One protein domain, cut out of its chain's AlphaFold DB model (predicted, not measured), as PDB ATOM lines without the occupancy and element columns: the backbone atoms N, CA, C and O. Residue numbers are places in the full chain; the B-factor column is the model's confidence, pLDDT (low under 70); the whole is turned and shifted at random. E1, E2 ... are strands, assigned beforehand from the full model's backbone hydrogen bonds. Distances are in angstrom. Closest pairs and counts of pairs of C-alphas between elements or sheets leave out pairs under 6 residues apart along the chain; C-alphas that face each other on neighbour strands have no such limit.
ATOM      1  N   LEU A 681      62.321 126.987  29.622       89.62
ATOM      2  CA  LEU A 681      61.840 125.784  28.946       89.62
ATOM      3  C   LEU A 681      62.937 125.276  28.011       89.62
ATOM      4  O   LEU A 681      63.349 125.997  27.102       89.62
ATOM      5  N   SER A 682      63.390 124.041  28.215       87.56
ATOM      6  CA  SER A 682      64.266 123.342  27.279       87.56
ATOM      7  C   SER A 682      63.504 122.232  26.557       87.56
ATOM      8  O   SER A 682      62.713 121.500  27.152       87.56
ATOM      9  N   VAL A 683      63.743 122.096  25.254       88.12
ATOM     10  CA  VAL A 683      63.172 121.027  24.427       88.12
ATOM     11  C   VAL A 683      64.324 120.201  23.873       88.12
ATOM     12  O   VAL A 683      65.143 120.721  23.120       88.12
ATOM     13  N   HIS A 684      64.399 118.923  24.262       82.62
ATOM     14  CA  HIS A 684      65.406 117.956  23.787       82.62
ATOM     15  C   HIS A 684      66.865 118.448  23.858       82.62
ATOM     16  O   HIS A 684      67.688 118.059  23.035       82.62
ATOM     17  N   ASN A 685      67.187 119.323  24.816       78.19
ATOM     18  CA  ASN A 685      68.489 119.992  24.936       78.19
ATOM     19  C   ASN A 685      68.942 120.786  23.689       78.19
ATOM     20  O   ASN A 685      70.075 121.248  23.664       78.19
ATOM     21  N   SER A 686      68.090 120.984  22.678       84.38
ATOM     22  CA  SER A 686      68.442 121.667  21.424       84.38
ATOM     23  C   SER A 686      67.842 123.066  21.303       84.38
ATOM     24  O   SER A 686      68.399 123.898  20.593       84.38
ATOM     25  N   LEU A 687      66.742 123.342  22.008       89.75
ATOM     26  CA  LEU A 687      66.107 124.658  22.101       89.75
ATOM     27  C   LEU A 687      65.944 125.038  23.571       89.75
ATOM     28  O   LEU A 687      65.414 124.248  24.353       89.75
ATOM     29  N   ALA A 688      66.346 126.255  23.927       90.06
ATOM     30  CA  ALA A 688      66.131 126.844  25.240       90.06
ATOM     31  C   ALA A 688      65.426 128.204  25.117       90.06
ATOM     32  O   ALA A 688      65.814 129.058  24.318       90.06
ATOM     33  N   LEU A 689      64.385 128.385  25.927       91.69
ATOM     34  CA  LEU A 689      63.660 129.637  26.135       91.69
ATOM     35  C   LEU A 689      63.931 130.084  27.574       91.69
ATOM     36  O   LEU A 689      63.389 129.497  28.514       91.69
ATOM     37  N   THR A 690      64.800 131.076  27.756       89.81
ATOM     38  CA  THR A 690      65.279 131.507  29.082       89.81
ATOM     39  C   THR A 690      65.246 133.023  29.196       89.81
ATOM     40  O   THR A 690      65.760 133.709  28.317       89.81
ATOM     41  N   GLY A 691      64.683 133.564  30.279       85.06
ATOM     42  CA  GLY A 691      64.597 135.014  30.483       85.06
ATOM     43  C   GLY A 691      63.921 135.726  29.304       85.06
ATOM     44  O   GLY A 691      62.716 135.585  29.106       85.06
ATOM     45  N   ASN A 692      64.706 136.478  28.526       86.81
ATOM     46  CA  ASN A 692      64.280 137.198  27.322       86.81
ATOM     47  C   ASN A 692      64.925 136.673  26.019       86.81
ATOM     48  O   ASN A 692      64.959 137.408  25.030       86.81
ATOM     49  N   SER A 693      65.453 135.443  25.998       90.69
ATOM     50  CA  SER A 693      66.147 134.866  24.842       90.69
ATOM     51  C   SER A 693      65.495 133.588  24.304       90.69
ATOM     52  O   SER A 693      64.878 132.803  25.028       90.69
ATOM     53  N   ILE A 694      65.684 133.384  22.999       92.94
ATOM     54  CA  ILE A 694      65.446 132.128  22.287       92.94
ATOM     55  C   ILE A 694      66.811 131.678  21.768       92.94
ATOM     56  O   ILE A 694      67.408 132.382  20.954       92.94
ATOM     57  N   SER A 695      67.323 130.545  22.243       89.69
ATOM     58  CA  SER A 695      68.645 130.043  21.852       89.69
ATOM     59  C   SER A 695      68.601 128.574  21.458       89.69
ATOM     60  O   SER A 695      67.882 127.784  22.068       89.69
ATOM     61  N   ILE A 696      69.423 128.212  20.480       91.38
ATOM     62  CA  ILE A 696      69.698 126.825  20.102       91.38
ATOM     63  C   ILE A 696      71.041 126.381  20.683       91.38
ATOM     64  O   ILE A 696      71.927 127.213  20.879       91.38
ATOM     65  N   ASP A 697      71.194 125.087  20.954       84.88
ATOM     66  CA  ASP A 697      72.508 124.508  21.243       84.88
ATOM     67  C   ASP A 697      73.235 124.212  19.915       84.88
ATOM     68  O   ASP A 697      72.846 123.265  19.217       84.88
ATOM     69  N   PRO A 698      74.293 124.970  19.561       77.94
ATOM     70  CA  PRO A 698      75.005 124.798  18.296       77.94
ATOM     71  C   PRO A 698      75.701 123.436  18.170       77.94
ATOM     72  O   PRO A 698      76.051 123.038  17.061       77.94
ATOM     73  N   LEU A 699      75.898 122.695  19.271       81.12
ATOM     74  CA  LEU A 699      76.450 121.337  19.232       81.12
ATOM     75  C   LEU A 699      75.427 120.293  18.759       81.12
ATOM     76  O   LEU A 699      75.819 119.191  18.375       81.12
ATOM     77  N   GLN A 700      74.132 120.625  18.791       79.50
ATOM     78  CA  GLN A 700      73.039 119.757  18.342       79.50
ATOM     79  C   GLN A 700      72.442 120.228  17.009       79.50
ATOM     80  O   GLN A 700      72.075 119.398  16.177       79.50
ATOM     81  N   ASN A 701      72.329 121.544  16.802       75.81
ATOM     82  CA  ASN A 701      71.841 122.160  15.567       75.81
ATOM     83  C   ASN A 701      72.329 123.615  15.488       75.81
ATOM     84  O   ASN A 701      72.164 124.359  16.450       75.81
ATOM     85  N   ASP A 702      72.881 124.034  14.350       86.50
ATOM     86  CA  ASP A 702      73.378 125.399  14.120       86.50
ATOM     87  C   ASP A 702      72.304 126.370  13.587       86.50
ATOM     88  O   ASP A 702      72.558 127.570  13.468       86.50
ATOM     89  N   THR A 703      71.098 125.869  13.295       88.50
ATOM     90  CA  THR A 703      70.032 126.621  12.628       88.50
ATOM     91  C   THR A 703      68.730 126.624  13.439       88.50
ATOM     92  O   THR A 703      68.137 125.577  13.718       88.50
ATOM     93  N   LEU A 704      68.227 127.821  13.764       90.62
ATOM     94  CA  LEU A 704      66.886 128.016  14.324       90.62
ATOM     95  C   LEU A 704      65.847 128.064  13.195       90.62
ATOM     96  O   LEU A 704      65.799 129.017  12.421       90.62
ATOM     97  N   TYR A 705      64.971 127.064  13.134       88.94
ATOM     98  CA  TYR A 705      63.867 127.036  12.176       88.94
ATOM     99  C   TYR A 705      62.628 127.744  12.740       88.94
ATOM    100  O   TYR A 705      62.030 127.280  13.710       88.94
ATOM    101  N   ILE A 706      62.196 128.830  12.095       90.44
ATOM    102  CA  ILE A 706      60.913 129.499  12.353       90.44
ATOM    103  C   ILE A 706      60.058 129.345  11.093       90.44
ATOM    104  O   ILE A 706      60.500 129.717  10.013       90.44
ATOM    105  N   GLN A 707      58.851 128.780  11.216       89.44
ATOM    106  CA  GLN A 707      57.981 128.451  10.069       89.44
ATOM    107  C   GLN A 707      58.675 127.606   8.972       89.44
ATOM    108  O   GLN A 707      58.663 127.974   7.800       89.44
ATOM    109  N   PRO A 708      59.222 126.415   9.300       88.06
ATOM    110  CA  PRO A 708      59.942 125.580   8.325       88.06
ATOM    111  C   PRO A 708      59.080 125.099   7.145       88.06
ATOM    112  O   PRO A 708      59.614 124.655   6.137       88.06
ATOM    113  N   SER A 709      57.749 125.179   7.258       88.69
ATOM    114  CA  SER A 709      56.823 124.857   6.166       88.69
ATOM    115  C   SER A 709      56.730 125.945   5.087       88.69
ATOM    116  O   SER A 709      56.180 125.680   4.022       88.69
ATOM    117  N   GLY A 710      57.221 127.159   5.368       82.50
ATOM    118  CA  GLY A 710      57.106 128.319   4.480       82.50
ATOM    119  C   GLY A 710      55.685 128.882   4.338       82.50
ATOM    120  O   GLY A 710      55.453 129.735   3.486       82.50
ATOM    121  N   ASN A 711      54.721 128.421   5.143       85.38
ATOM    122  CA  ASN A 711      53.336 128.881   5.069       85.38
ATOM    123  C   ASN A 711      53.071 130.044   6.039       85.38
ATOM    124  O   ASN A 711      53.194 129.900   7.252       85.38
ATOM    125  N   GLY A 712      52.609 131.174   5.498       86.44
ATOM    126  CA  GLY A 712      52.215 132.359   6.269       86.44
ATOM    127  C   GLY A 712      53.298 133.439   6.362       86.44
ATOM    128  O   GLY A 712      54.336 133.355   5.716       86.44
ATOM    129  N   THR A 713      53.024 134.481   7.150       91.94
ATOM    130  CA  THR A 713      53.896 135.654   7.339       91.94
ATOM    131  C   THR A 713      54.502 135.639   8.740       91.94
ATOM    132  O   THR A 713      53.784 135.429   9.720       91.94
ATOM    133  N   LEU A 714      55.801 135.918   8.856       94.38
ATOM    134  CA  LEU A 714      56.440 136.249  10.131       94.38
ATOM    135  C   LEU A 714      56.276 137.744  10.395       94.38
ATOM    136  O   LEU A 714      56.599 138.557   9.532       94.38
ATOM    137  N   ASN A 715      55.772 138.111  11.572       93.88
ATOM    138  CA  ASN A 715      55.533 139.499  11.957       93.88
ATOM    139  C   ASN A 715      56.169 139.778  13.321       93.88
ATOM    140  O   ASN A 715      55.803 139.162  14.322       93.88
ATOM    141  N   PHE A 716      57.110 140.718  13.346       94.44
ATOM    142  CA  PHE A 716      57.809 141.164  14.542       94.44
ATOM    143  C   PHE A 716      57.381 142.590  14.908       94.44
ATOM    144  O   PHE A 716      57.234 143.453  14.040       94.44
ATOM    145  N   LEU A 717      57.212 142.831  16.216       93.50
ATOM    146  CA  LEU A 717      56.901 144.143  16.804       93.50
ATOM    147  C   LEU A 717      55.720 144.864  16.123       93.50
ATOM    148  O   LEU A 717      55.825 146.031  15.764       93.50
ATOM    149  N   ALA A 718      54.595 144.167  15.934       91.88
ATOM    150  CA  ALA A 718      53.378 144.721  15.326       91.88
ATOM    151  C   ALA A 718      53.586 145.315  13.914       91.88
ATOM    152  O   ALA A 718      52.966 146.309  13.544       91.88
ATOM    153  N   GLY A 719      54.432 144.673  13.106       91.88
ATOM    154  CA  GLY A 719      54.630 144.997  11.694       91.88
ATOM    155  C   GLY A 719      55.864 145.842  11.395       91.88
ATOM    156  O   GLY A 719      56.048 146.208  10.238       91.88
ATOM    157  N   VAL A 720      56.716 146.138  12.382       95.31
ATOM    158  CA  VAL A 720      57.988 146.846  12.141       95.31
ATOM    159  C   VAL A 720      58.907 146.027  11.237       95.31
ATOM    160  O   VAL A 720      59.526 146.589  10.342       95.31
ATOM    161  N   LEU A 721      58.969 144.708  11.429       96.25
ATOM    162  CA  LEU A 721      59.671 143.789  10.533       96.25
ATOM    163  C   LEU A 721      58.733 142.643  10.166       96.25
ATOM    164  O   LEU A 721      58.201 141.963  11.045       96.25
ATOM    165  N   THR A 722      58.545 142.407   8.870       96.00
ATOM    166  CA  THR A 722      57.764 141.271   8.373       96.00
ATOM    167  C   THR A 722      58.515 140.502   7.296       96.00
ATOM    168  O   THR A 722      59.273 141.089   6.525       96.00
ATOM    169  N   ILE A 723      58.310 139.184   7.267       95.19
ATOM    170  CA  ILE A 723      58.783 138.286   6.209       95.19
ATOM    171  C   ILE A 723      57.560 137.549   5.671       95.19
ATOM    172  O   ILE A 723      56.908 136.815   6.417       95.19
ATOM    173  N   ASP A 724      57.205 137.786   4.412       92.81
ATOM    174  CA  ASP A 724      56.049 137.151   3.780       92.81
ATOM    175  C   ASP A 724      56.348 135.722   3.280       92.81
ATOM    176  O   ASP A 724      57.478 135.233   3.332       92.81
ATOM    177  N   SER A 725      55.318 135.041   2.771       89.69
ATOM    178  CA  SER A 725      55.421 133.653   2.306       89.69
ATOM    179  C   SER A 725      56.235 133.469   1.017       89.69
ATOM    180  O   SER A 725      56.488 132.333   0.625       89.69
ATOM    181  N   ILE A 726      56.614 134.551   0.326       90.69
ATOM    182  CA  ILE A 726      57.514 134.513  -0.840       90.69
ATOM    183  C   ILE A 726      58.939 134.972  -0.483       90.69
ATOM    184  O   ILE A 726      59.790 135.062  -1.369       90.69
ATOM    185  N   GLY A 727      59.214 135.230   0.802       87.44
ATOM    186  CA  GLY A 727      60.508 135.694   1.309       87.44
ATOM    187  C   GLY A 727      60.719 137.207   1.200       87.44
ATOM    188  O   GLY A 727      61.833 137.683   1.414       87.44
ATOM    189  N   GLY A 728      59.676 137.969   0.867       91.56
ATOM    190  CA  GLY A 728      59.697 139.424   0.871       91.56
ATOM    191  C   GLY A 728      59.880 139.955   2.289       91.56
ATOM    192  O   GLY A 728      59.094 139.645   3.182       91.56
ATOM    193  N   VAL A 729      60.924 140.760   2.492       94.88
ATOM    194  CA  VAL A 729      61.223 141.404   3.776       94.88
ATOM    195  C   VAL A 729      60.756 142.855   3.725       94.88
ATOM    196  O   VAL A 729      61.181 143.613   2.853       94.88
ATOM    197  N   SER A 730      59.903 143.256   4.666       94.62
ATOM    198  CA  SER A 730      59.456 144.644   4.825       94.62
ATOM    199  C   SER A 730      59.859 145.172   6.198       94.62
ATOM    200  O   SER A 730      59.570 144.543   7.218       94.62
ATOM    201  N   VAL A 731      60.535 146.325   6.199       96.19
ATOM    202  CA  VAL A 731      60.945 147.070   7.395       96.19
ATOM    203  C   VAL A 731      60.177 148.390   7.413       96.19
ATOM    204  O   VAL A 731      60.440 149.274   6.602       96.19
ATOM    205  N   ASN A 732      59.217 148.523   8.325       92.56
ATOM    206  CA  ASN A 732      58.419 149.736   8.533       92.56
ATOM    207  C   ASN A 732      59.104 150.659   9.558       92.56
ATOM    208  O   ASN A 732      58.522 151.033  10.576       92.56
TER     209      ASN A 732
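This is residues 681 to 732 of the 899 residues of an uncharacterized protein of Microgenomates group bacterium GW2011_GWB1_45_17 (UniProt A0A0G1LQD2). With little regular structure, the domain is two small sheets, E1-E2-E3 and E4-E5-E6, at opposite ends of the longest axis, joined by a loop, residues 697 to 713. The printed part has 52 residues, 20 of them in six named strands, E1 to E6 along the chain, class all strand. Each sheet, ordered as named, is an antiparallel meander, each strand the antiparallel neighbour of the one before. The whole is loose, radius of gyration of the C-alphas 13.4 A, spanning 34 by 24 by 14 A.

Inner strand E2, residues 687 to 690, forms hairpins with E1, residues 681 to 683, N 681 to O 689 being 2.9 A, and E3, residues 693 to 696, N 688 to O 695 being 2.9 A. Inner strand E5, residues 721 to 723, forms hairpins with E4, residues 714 to 716, N 714 to O 723 being 2.8 A, and E6, residues 729 to 731, N 722 to O 730 being 2.9 A. E3 and E4 are apart.

E1 begins at C-alpha 681 (61.840, 125.784, 28.946); E6 ends at C-alpha 731 (60.945, 147.070, 7.395). E2 is 9.8 A long, E3 10.0 A.

The farthest C-alphas, of His 684 and Asn 732, are 35.9 A apart. The printed part has no cut; E3 to E4 is a long link. No printed residue is under 70 in pLDDT.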